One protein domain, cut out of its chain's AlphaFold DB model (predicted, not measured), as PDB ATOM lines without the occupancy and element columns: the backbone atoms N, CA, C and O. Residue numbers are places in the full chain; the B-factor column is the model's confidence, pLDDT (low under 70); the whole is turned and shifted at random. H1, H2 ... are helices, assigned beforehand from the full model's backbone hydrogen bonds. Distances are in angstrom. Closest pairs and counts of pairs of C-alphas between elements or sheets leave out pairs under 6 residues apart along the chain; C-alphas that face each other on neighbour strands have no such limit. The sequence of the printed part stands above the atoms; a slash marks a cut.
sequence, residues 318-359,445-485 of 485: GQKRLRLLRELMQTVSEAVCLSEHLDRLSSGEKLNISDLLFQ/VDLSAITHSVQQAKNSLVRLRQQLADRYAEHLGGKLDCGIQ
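Overview. This is residues 318 to 359 and 445 to 485 of the 485 residues of an uncharacterized protein of Paragonimus westermani (UniProt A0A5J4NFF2). Two long helices, H1 and H3, lie side by side at a shallow tilt and run the same way, making an elongated pair. The short helix H2 packs on H3 near its C-terminal end, and after H3 the last residues, 478 to 485, fold back as a tail with no named element. The printed part has 83 residues with three named helices, in the order H1, H2, H3, and no named strand; the class is all helix. The whole is loose, with a radius of gyration of the C-alphas of 15.3 A, and spans 48 by 28 by 16 A.

Along the chain. H1, residues 318 to 346, measures 41.8 A from first to last C-alpha and begins with C-alpha 318 at (292.527, 243.657, 243.633). H3, residues 447 to 475, also measures 41.8 A, from C-alpha 447 at (291.890, 233.479, 239.988) to C-alpha 475 at (329.740, 215.771, 240.823). H2 is residues 353 to 357, 6.2 A long.

Arrangement. H1 and H3 touch, with the closest C-alphas, those of Thr 331 and Lys 458, 5.2 A apart. They run the same way at a shallow tilt of 24 degrees. H3 touches H2 with residues 465 to 473 alone; the closest C-alphas are those of Leu 356 and Ala 469, 5.7 A apart. H1 and H2 are near each other, with 5 pairs of C-alphas within 10 A. In H1, H2 and H3 every O i to N i+4 pair is within hydrogen-bond range.

Size, cuts and confidence. The two C-alphas farthest apart, those of Gly 318 and Gly 477, are 49.5 A apart. Six residues form the short link from H1 to H2. Residues 360 to 444 are not printed, and C-alphas 359 and 445 are 30.2 A apart across this cut, which lies in the link from H2 to H3. The mean pLDDT of the printed part is 81.0; residues 359, 445 and 477 to 485 are under 70.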
ATOM      1  N   GLY A 318     291.313 242.944 244.047       84.06
ATOM      2  CA  GLY A 318     292.527 243.657 243.633       84.06
ATOM      3  C   GLY A 318     293.769 243.188 244.395       84.06
ATOM      4  O   GLY A 318     294.793 242.882 243.791       84.06
ATOM      5  N   GLN A 319     293.655 243.005 245.711       86.50
ATOM      6  CA  GLN A 319     294.733 242.491 246.560       86.50
ATOM      7  C   GLN A 319     295.106 241.036 246.245       86.50
ATOM      8  O   GLN A 319     296.277 240.668 246.349       86.50
ATOM      9  N   LYS A 320     294.137 240.193 245.857       85.12
ATOM     10  CA  LYS A 320     294.407 238.833 245.360       85.12
ATOM     11  C   LYS A 320     295.169 238.868 244.033       85.12
ATOM     12  O   LYS A 320     296.177 238.182 243.912       85.12
ATOM     13  N   ARG A 321     294.748 239.709 243.081       84.81
ATOM     14  CA  ARG A 321     295.446 239.912 241.795       84.81
ATOM     15  C   ARG A 321     296.873 240.423 241.994       84.81
ATOM     16  O   ARG A 321     297.793 239.913 241.368       84.81
ATOM     17  N   LEU A 322     297.074 241.380 242.902       85.12
ATOM     18  CA  LEU A 322     298.401 241.910 243.222       85.12
ATOM     19  C   LEU A 322     299.310 240.844 243.851       85.12
ATOM     20  O   LEU A 322     300.488 240.774 243.514       85.12
ATOM     21  N   ARG A 323     298.776 240.003 244.746       86.50
ATOM     22  CA  ARG A 323     299.515 238.857 245.301       86.50
ATOM     23  C   ARG A 323     299.909 237.858 244.219       86.50
ATOM     24  O   ARG A 323     301.082 237.515 244.138       86.50
ATOM     25  N   LEU A 324     298.968 237.484 243.353       87.31
ATOM     26  CA  LEU A 324     299.232 236.597 242.224       87.31
ATOM     27  C   LEU A 324     300.317 237.160 241.298       87.31
ATOM     28  O   LEU A 324     301.217 236.431 240.899       87.31
ATOM     29  N   LEU A 325     300.273 238.461 240.992       86.38
ATOM     30  CA  LEU A 325     301.296 239.117 240.176       86.38
ATOM     31  C   LEU A 325     302.686 239.009 240.819       86.38
ATOM     32  O   LEU A 325     303.648 238.687 240.128       86.38
ATOM     33  N   ARG A 326     302.796 239.223 242.139       84.75
ATOM     34  CA  ARG A 326     304.068 239.047 242.862       84.75
ATOM     35  C   ARG A 326     304.555 237.601 242.816       84.75
ATOM     36  O   ARG A 326     305.740 237.376 242.596       84.75
ATOM     37  N   GLU A 327     303.664 236.634 243.013       85.88
ATOM     38  CA  GLU A 327     304.005 235.208 242.947       85.88
ATOM     39  C   GLU A 327     304.456 234.797 241.543       85.88
ATOM     40  O   GLU A 327     305.458 234.096 241.401       85.88
ATOM     41  N   LEU A 328     303.775 235.281 240.504       87.88
ATOM     42  CA  LEU A 328     304.151 235.053 239.113       87.88
ATOM     43  C   LEU A 328     305.520 235.668 238.811       87.88
ATOM     44  O   LEU A 328     306.385 234.982 238.279       87.88
ATOM     45  N   MET A 329     305.748 236.924 239.203       85.56
ATOM     46  CA  MET A 329     307.047 237.586 239.051       85.56
ATOM     47  C   MET A 329     308.166 236.810 239.751       85.56
ATOM     48  O   MET A 329     309.228 236.613 239.166       85.56
ATOM     49  N   GLN A 330     307.925 236.325 240.973       84.75
ATOM     50  CA  GLN A 330     308.895 235.503 241.694       84.75
ATOM     51  C   GLN A 330     309.177 234.196 240.941       84.75
ATOM     52  O   GLN A 330     310.332 233.813 240.778       84.75
ATOM     53  N   THR A 331     308.135 233.545 240.426       88.00
ATOM     54  CA  THR A 331     308.243 232.305 239.642       88.00
ATOM     55  C   THR A 331     309.027 232.520 238.344       88.00
ATOM     56  O   THR A 331     309.871 231.703 237.993       88.00
ATOM     57  N   VAL A 332     308.813 233.642 237.651       87.81
ATOM     58  CA  VAL A 332     309.582 234.005 236.452       87.81
ATOM     59  C   VAL A 332     311.041 234.283 236.810       87.81
ATOM     60  O   VAL A 332     311.930 233.755 236.151       87.81
ATOM     61  N   SER A 333     311.308 235.044 237.877       85.56
ATOM     62  CA  SER A 333     312.687 235.317 238.313       85.56
ATOM     63  C   SER A 333     313.447 234.041 238.691       85.56
ATOM     64  O   SER A 333     314.625 233.900 238.377       85.56
ATOM     65  N   GLU A 334     312.749 233.084 239.302       86.00
ATOM     66  CA  GLU A 334     313.270 231.766 239.642       86.00
ATOM     67  C   GLU A 334     313.633 230.963 238.387       86.00
ATOM     68  O   GLU A 334     314.720 230.392 238.311       86.00
ATOM     69  N   ALA A 335     312.739 230.944 237.393       87.31
ATOM     70  CA  ALA A 335     312.964 230.254 236.128       87.31
ATOM     71  C   ALA A 335     314.149 230.847 235.354       87.31
ATOM     72  O   ALA A 335     314.987 230.095 234.862       87.31
ATOM     73  N   VAL A 336     314.246 232.180 235.294       87.31
ATOM     74  CA  VAL A 336     315.369 232.887 234.657       87.31
ATOM     75  C   VAL A 336     316.683 232.546 235.359       87.31
ATOM     76  O   VAL A 336     317.628 232.129 234.700       87.31
ATOM     77  N   CYS A 337     316.725 232.617 236.692       86.00
ATOM     78  CA  CYS A 337     317.909 232.262 237.478       86.00
ATOM     79  C   CYS A 337     318.355 230.809 237.238       86.00
ATOM     80  O   CYS A 337     319.542 230.544 237.057       86.00
ATOM     81  N   LEU A 338     317.413 229.859 237.193       87.06
ATOM     82  CA  LEU A 338     317.740 228.464 236.889       87.06
ATOM     83  C   LEU A 338     318.252 228.280 235.463       87.06
ATOM     84  O   LEU A 338     319.202 227.526 235.270       87.06
ATOM     85  N   SER A 339     317.667 228.975 234.486       89.94
ATOM     86  CA  SER A 339     318.158 228.962 233.105       89.94
ATOM     87  C   SER A 339     319.597 229.471 233.029       89.94
ATOM     88  O   SER A 339     320.452 228.784 232.487       89.94
ATOM     89  N   GLU A 340     319.894 230.610 233.660       88.44
ATOM     90  CA  GLU A 340     321.247 231.178 233.691       88.44
ATOM     91  C   GLU A 340     322.262 230.223 234.337       88.44
ATOM     92  O   GLU A 340     323.385 230.084 233.856       88.44
ATOM     93  N   HIS A 341     321.884 229.536 235.418       86.69
ATOM     94  CA  HIS A 341     322.751 228.536 236.044       86.69
ATOM     95  C   HIS A 341     323.015 227.338 235.125       86.69
ATOM     96  O   HIS A 341     324.143 226.845 235.075       86.69
ATOM     97  N   LEU A 342     322.006 226.877 234.383       87.44
ATOM     98  CA  LEU A 342     322.173 225.807 233.399       87.44
ATOM     99  C   LEU A 342     323.065 226.245 232.227       87.44
ATOM    100  O   LEU A 342     323.908 225.462 231.787       87.44
ATOM    101  N   ASP A 343     322.953 227.495 231.778       90.25
ATOM    102  CA  ASP A 343     323.803 228.065 230.725       90.25
ATOM    103  C   ASP A 343     325.271 228.192 231.172       90.25
ATOM    104  O   ASP A 343     326.202 227.874 230.425       90.25
ATOM    105  N   ARG A 344     325.512 228.574 232.431       87.00
ATOM    106  CA  ARG A 344     326.866 228.589 233.014       87.00
ATOM    107  C   ARG A 344     327.461 227.184 233.141       87.00
ATOM    108  O   ARG A 344     328.628 226.973 232.825       87.00
ATOM    109  N   LEU A 345     326.661 226.191 233.531       85.88
ATOM    110  CA  LEU A 345     327.126 224.799 233.563       85.88
ATOM    111  C   LEU A 345     327.443 224.260 232.167       85.88
ATOM    112  O   LEU A 345     328.438 223.556 232.002       85.88
ATOM    113  N   SER A 346     326.622 224.583 231.164       87.88
ATOM    114  CA  SER A 346     326.835 224.112 229.790       87.88
ATOM    115  C   SER A 346     328.075 224.737 229.139       87.88
ATOM    116  O   SER A 346     328.748 224.079 228.346       87.88
ATOM    117  N   SER A 347     328.438 225.959 229.538       90.31
ATOM    118  CA  SER A 347     329.693 226.623 229.154       90.31
ATOM    119  C   SER A 347     330.921 226.158 229.955       90.31
ATOM    120  O   SER A 347     332.041 226.577 229.662       90.31
ATOM    121  N   GLY A 348     330.745 225.243 230.917       86.19
ATOM    122  CA  GLY A 348     331.826 224.663 231.717       86.19
ATOM    123  C   GLY A 348     332.271 225.523 232.904       86.19
ATOM    124  O   GLY A 348     333.303 225.233 233.516       86.19
ATOM    125  N   GLU A 349     331.517 226.569 233.252       87.56
ATOM    126  CA  GLU A 349     331.787 227.381 234.435       87.56
ATOM    127  C   GLU A 349     331.417 226.629 235.721       87.56
ATOM    128  O   GLU A 349     330.406 225.928 235.811       87.56
ATOM    129  N   LYS A 350     332.236 226.797 236.765       83.88
ATOM    130  CA  LYS A 350     331.925 226.262 238.094       83.88
ATOM    131  C   LYS A 350     330.916 227.175 238.783       83.88
ATOM    132  O   LYS A 350     331.234 228.318 239.101       83.88
ATOM    133  N   LEU A 351     329.732 226.647 239.074       82.00
ATOM    134  CA  LEU A 351     328.745 227.324 239.906       82.00
ATOM    135  C   LEU A 351     329.184 227.376 241.373       82.00
ATOM    136  O   LEU A 351     329.794 226.439 241.900       82.00
ATOM    137  N   ASN A 352     328.812 228.463 242.046       81.50
ATOM    138  CA  ASN A 352     328.866 228.561 243.495       81.50
ATOM    139  C   ASN A 352     327.640 227.846 244.087       81.50
ATOM    140  O   ASN A 352     326.503 228.208 243.799       81.50
ATOM    141  N   ILE A 353     327.864 226.829 244.923       78.31
ATOM    142  CA  ILE A 353     326.789 226.047 245.561       78.31
ATOM    143  C   ILE A 353     325.868 226.945 246.399       78.31
ATOM    144  O   ILE A 353     324.670 226.687 246.484       78.31
ATOM    145  N   SER A 354     326.391 228.022 246.988       76.50
ATOM    146  CA  SER A 354     325.567 228.973 247.739       76.50
ATOM    147  C   SER A 354     324.496 229.628 246.859       76.50
ATOM    148  O   SER A 354     323.356 229.749 247.296       76.50
ATOM    149  N   ASP A 355     324.805 229.944 245.602       75.19
ATOM    150  CA  ASP A 355     323.853 230.578 244.673       75.19
ATOM    151  C   ASP A 355     322.755 229.599 244.210       75.19
ATOM    152  O   ASP A 355     321.669 230.006 243.804       75.19
ATOM    153  N   LEU A 356     323.023 228.292 244.298       74.00
ATOM    154  CA  LEU A 356     322.072 227.214 244.017       74.00
ATOM    155  C   LEU A 356     321.190 226.855 245.217       74.00
ATOM    156  O   LEU A 356     320.069 226.405 245.013       74.00
ATOM    157  N   LEU A 357     321.693 226.992 246.446       70.94
ATOM    158  CA  LEU A 357     320.966 226.591 247.656       70.94
ATOM    159  C   LEU A 357     320.090 227.710 248.223       70.94
ATOM    160  O   LEU A 357     319.037 227.433 248.798       70.94
ATOM    161  N   PHE A 358     320.494 228.969 248.069       74.44
ATOM    162  CA  PHE A 358     319.707 230.099 248.550       74.44
ATOM    163  C   PHE A 358     318.749 230.594 247.464       74.44
ATOM    164  O   PHE A 358     319.100 230.668 246.288       74.44
ATOM    165  N   GLN A 359     317.515 230.938 247.855       63.44
ATOM    166  CA  GLN A 359     316.584 231.590 246.934       63.44
ATOM    167  C   GLN A 359     317.223 232.870 246.378       63.44
ATOM    168  O   GLN A 359     317.832 233.613 247.155       63.44
ATOM    169  N   VAL A 445     287.799 235.579 235.589       66.31
ATOM    170  CA  VAL A 445     288.791 234.545 235.392       66.31
ATOM    171  C   VAL A 445     288.968 233.909 236.751       66.31
ATOM    172  O   VAL A 445     289.157 234.623 237.743       66.31
ATOM    173  N   ASP A 446     288.901 232.583 236.792       79.75
ATOM    174  CA  ASP A 446     289.075 231.823 238.016       79.75
ATOM    175  C   ASP A 446     290.501 232.016 238.550       79.75
ATOM    176  O   ASP A 446     291.442 231.268 238.273       79.75
ATOM    177  N   LEU A 447     290.659 233.086 239.326       80.81
ATOM    178  CA  LEU A 447     291.890 233.479 239.988       80.81
ATOM    179  C   LEU A 447     292.415 232.349 240.865       80.81
ATOM    180  O   LEU A 447     293.623 232.276 241.076       80.81
ATOM    181  N   SER A 448     291.544 231.464 241.358       83.81
ATOM    182  CA  SER A 448     291.964 230.326 242.169       83.81
ATOM    183  C   SER A 448     292.713 229.288 241.333       83.81
ATOM    184  O   SER A 448     293.801 228.871 241.734       83.81
ATOM    185  N   ALA A 449     292.216 228.967 240.135       86.06
ATOM    186  CA  ALA A 449     292.870 228.046 239.210       86.06
ATOM    187  C   ALA A 449     294.236 228.578 238.744       86.06
ATOM    188  O   ALA A 449     295.225 227.843 238.748       86.06
ATOM    189  N   ILE A 450     294.321 229.875 238.418       86.88
ATOM    190  CA  ILE A 450     295.595 230.497 238.020       86.88
ATOM    191  C   ILE A 450     296.578 230.521 239.191       86.88
ATOM    192  O   ILE A 450     297.731 230.135 239.021       86.88
ATOM    193  N   THR A 451     296.132 230.917 240.387       86.88
ATOM    194  CA  THR A 451     296.993 230.920 241.583       86.88
ATOM    195  C   THR A 451     297.529 229.521 241.874       86.88
ATOM    196  O   THR A 451     298.719 229.353 242.128       86.88
ATOM    197  N   HIS A 452     296.683 228.494 241.763       88.50
ATOM    198  CA  HIS A 452     297.107 227.108 241.928       88.50
ATOM    199  C   HIS A 452     298.159 226.697 240.886       88.50
ATOM    200  O   HIS A 452     299.168 226.088 241.239       88.50
ATOM    201  N   SER A 453     297.964 227.060 239.615       89.88
ATOM    202  CA  SER A 453     298.925 226.774 238.541       89.88
ATOM    203  C   SER A 453     300.275 227.467 238.766       89.88
ATOM    204  O   SER A 453     301.317 226.816 238.676       89.88
ATOM    205  N   VAL A 454     300.270 228.751 239.147       89.56
ATOM    206  CA  VAL A 454     301.490 229.506 239.481       89.56
ATOM    207  C   VAL A 454     302.209 228.876 240.672       89.56
ATOM    208  O   VAL A 454     303.418 228.658 240.619       89.56
ATOM    209  N   GLN A 455     301.476 228.497 241.721       88.81
ATOM    210  CA  GLN A 455     302.063 227.839 242.884       88.81
ATOM    211  C   GLN A 455     302.657 226.467 242.533       88.81
ATOM    212  O   GLN A 455     303.723 226.108 243.036       88.81
ATOM    213  N   GLN A 456     302.003 225.698 241.660       91.25
ATOM    214  CA  GLN A 456     302.528 224.425 241.174       91.25
ATOM    215  C   GLN A 456     303.824 224.628 240.380       91.25
ATOM    216  O   GLN A 456     304.806 223.942 240.659       91.25
ATOM    217  N   ALA A 457     303.856 225.595 239.458       90.12
ATOM    218  CA  ALA A 457     305.053 225.936 238.691       90.12
ATOM    219  C   ALA A 457     306.206 226.367 239.610       90.12
ATOM    220  O   ALA A 457     307.316 225.849 239.494       90.12
ATOM    221  N   LYS A 458     305.927 227.231 240.592       87.75
ATOM    222  CA  LYS A 458     306.894 227.646 241.615       87.75
ATOM    223  C   LYS A 458     307.467 226.451 242.376       87.75
ATOM    224  O   LYS A 458     308.682 226.323 242.494       87.75
ATOM    225  N   ASN A 459     306.613 225.548 242.854       87.75
ATOM    226  CA  ASN A 459     307.050 224.347 243.569       87.75
ATOM    227  C   ASN A 459     307.910 223.430 242.684       87.75
ATOM    228  O   ASN A 459     308.875 222.836 243.166       87.75
ATOM    229  N   SER A 460     307.579 223.309 241.396       91.06
ATOM    230  CA  SER A 460     308.376 222.547 240.432       91.06
ATOM    231  C   SER A 460     309.752 223.169 240.209       91.06
ATOM    232  O   SER A 460     310.738 222.440 240.235       91.06
ATOM    233  N   LEU A 461     309.842 224.494 240.061       88.38
ATOM    234  CA  LEU A 461     311.123 225.191 239.911       88.38
ATOM    235  C   LEU A 461     312.006 225.043 241.154       88.38
ATOM    236  O   LEU A 461     313.176 224.702 241.026       88.38
ATOM    237  N   VAL A 462     311.436 225.173 242.354       84.94
ATOM    238  CA  VAL A 462     312.179 224.953 243.608       84.94
ATOM    239  C   VAL A 462     312.718 223.521 243.691       84.94
ATOM    240  O   VAL A 462     313.863 223.309 244.085       84.94
ATOM    241  N   ARG A 463     311.933 222.518 243.276       88.19
ATOM    242  CA  ARG A 463     312.416 221.128 243.208       88.19
ATOM    243  C   ARG A 463     313.527 220.952 242.176       88.19
ATOM    244  O   ARG A 463     314.484 220.242 242.460       88.19
ATOM    245  N   LEU A 464     313.409 221.582 241.008       88.56
ATOM    246  CA  LEU A 464     314.441 221.536 239.970       88.56
ATOM    247  C   LEU A 464     315.741 222.179 240.449       88.56
ATOM    248  O   LEU A 464     316.805 221.603 240.238       88.56
ATOM    249  N   ARG A 465     315.659 223.311 241.157       85.75
ATOM    250  CA  ARG A 465     316.812 223.916 241.828       85.75
ATOM    251  C   ARG A 465     317.483 222.929 242.766       85.75
ATOM    252  O   ARG A 465     318.692 222.747 242.677       85.75
ATOM    253  N   GLN A 466     316.705 222.292 243.640       85.88
ATOM    254  CA  GLN A 466     317.269 221.365 244.611       85.88
ATOM    255  C   GLN A 466     317.953 220.182 243.929       85.88
ATOM    256  O   GLN A 466     319.091 219.861 244.244       85.88
ATOM    257  N   GLN A 467     317.302 219.593 242.927       88.88
ATOM    258  CA  GLN A 467     317.884 218.503 242.145       88.88
ATOM    259  C   GLN A 467     319.167 218.925 241.421       88.88
ATOM    260  O   GLN A 467     320.101 218.129 241.318       88.88
ATOM    261  N   LEU A 468     319.221 220.159 240.911       86.69
ATOM    262  CA  LEU A 468     320.419 220.710 240.289       86.69
ATOM    263  C   LEU A 468     321.547 220.877 241.316       86.69
ATOM    264  O   LEU A 468     322.677 220.485 241.035       86.69
ATOM    265  N   ALA A 469     321.234 221.397 242.505       84.94
ATOM    266  CA  ALA A 469     322.187 221.549 243.600       84.94
ATOM    267  C   ALA A 469     322.743 220.192 244.069       84.94
ATOM    268  O   ALA A 469     323.960 220.041 244.173       84.94
ATOM    269  N   ASP A 470     321.872 219.198 244.270       83.56
ATOM    270  CA  ASP A 470     322.243 217.850 244.712       83.56
ATOM    271  C   ASP A 470     323.174 217.170 243.701       83.56
ATOM    272  O   ASP A 470     324.256 216.700 244.055       83.56
ATOM    273  N   ARG A 471     322.809 217.184 242.412       85.94
ATOM    274  CA  ARG A 471     323.638 216.593 241.346       85.94
ATOM    275  C   ARG A 471     324.976 217.301 241.186       85.94
ATOM    276  O   ARG A 471     325.992 216.654 240.938       85.94
ATOM    277  N   TYR A 472     324.985 218.626 241.302       84.12
ATOM    278  CA  TYR A 472     326.218 219.399 241.220       84.12
ATOM    279  C   TYR A 472     327.148 219.098 242.406       84.12
ATOM    280  O   TYR A 472     328.356 218.956 242.225       84.12
ATOM    281  N   ALA A 473     326.596 218.905 243.605       80.88
ATOM    282  CA  ALA A 473     327.351 218.495 244.786       80.88
ATOM    283  C   ALA A 473     327.917 217.071 244.681       80.88
ATOM    284  O   ALA A 473     329.091 216.850 244.995       80.88
ATOM    285  N   GLU A 474     327.125 216.126 244.163       81.94
ATOM    286  CA  GLU A 474     327.584 214.767 243.853       81.94
ATOM    287  C   GLU A 474     328.747 214.783 242.855       81.94
ATOM    288  O   GLU A 474     329.749 214.096 243.065       81.94
ATOM    289  N   HIS A 475     328.663 215.610 241.804       79.81
ATOM    290  CA  HIS A 475     329.740 215.771 240.823       79.81
ATOM    291  C   HIS A 475     331.034 216.323 241.443       79.81
ATOM    292  O   HIS A 475     332.131 215.941 241.039       79.81
ATOM    293  N   LEU A 476     330.916 217.179 242.460       77.75
ATOM    294  CA  LEU A 476     332.048 217.712 243.220       77.75
ATOM    295  C   LEU A 476     332.579 216.741 244.296       77.75
ATOM    296  O   LEU A 476     333.542 217.072 244.987       77.75
ATOM    297  N   GLY A 477     332.007 215.536 244.416       69.56
ATOM    298  CA  GLY A 477     332.499 214.466 245.289       69.56
ATOM    299  C   GLY A 477     332.042 214.552 246.749       69.56
ATOM    300  O   GLY A 477     332.641 213.894 247.601       69.56
ATOM    301  N   GLY A 478     331.002 215.333 247.061       57.28
ATOM    302  CA  GLY A 478     330.480 215.491 248.421       57.28
ATOM    303  C   GLY A 478     328.982 215.198 248.520       57.28
ATOM    304  O   GLY A 478     328.183 215.800 247.810       57.28
ATOM    305  N   LYS A 479     328.577 214.319 249.447       50.72
ATOM    306  CA  LYS A 479     327.182 214.267 249.915       50.72
ATOM    307  C   LYS A 479     326.892 215.553 250.691       50.72
ATOM    308  O   LYS A 479     327.420 215.731 251.787       50.72
ATOM    309  N   LEU A 480     326.071 216.440 250.136       53.84
ATOM    310  CA  LEU A 480     325.481 217.539 250.897       53.84
ATOM    311  C   LEU A 480     324.250 217.009 251.641       53.84
ATOM    312  O   LEU A 480     323.153 216.982 251.094       53.84
ATOM    313  N   ASP A 481     324.422 216.598 252.897       51.03
ATOM    314  CA  ASP A 481     323.299 216.453 253.832       51.03
ATOM    315  C   ASP A 481     322.861 217.854 254.293       51.03
ATOM    316  O   ASP A 481     323.157 218.302 255.400       51.03
ATOM    317  N   CYS A 482     322.175 218.580 253.410       48.88
ATOM    318  CA  CYS A 482     321.533 219.850 253.730       48.88
ATOM    319  C   CYS A 482     320.024 219.620 253.810       48.88
ATOM    320  O   CYS A 482     319.311 219.754 252.819       48.88
ATOM    321  N   GLY A 483     319.515 219.275 254.994       45.12
ATOM    322  CA  GLY A 483     318.091 219.436 255.275       45.12
ATOM    323  C   GLY A 483     317.743 220.922 255.181       45.12
ATOM    324  O   GLY A 483     318.132 221.699 256.049       45.12
ATOM    325  N   ILE A 484     317.072 221.321 254.103       40.75
ATOM    326  CA  ILE A 484     316.626 222.699 253.873       40.75
ATOM    327  C   ILE A 484     315.525 223.027 254.885       40.75
ATOM    328  O   ILE A 484     314.526 222.306 254.960       40.75
ATOM    329  N   GLN A 485     315.712 224.108 255.642       33.94
ATOM    330  CA  GLN A 485     314.660 224.780 256.405       33.94
ATOM    331  C   GLN A 485     314.161 225.998 255.637       33.94
ATOM    332  O   GLN A 485     315.023 226.735 255.104       33.94
TER     333      GLN A 485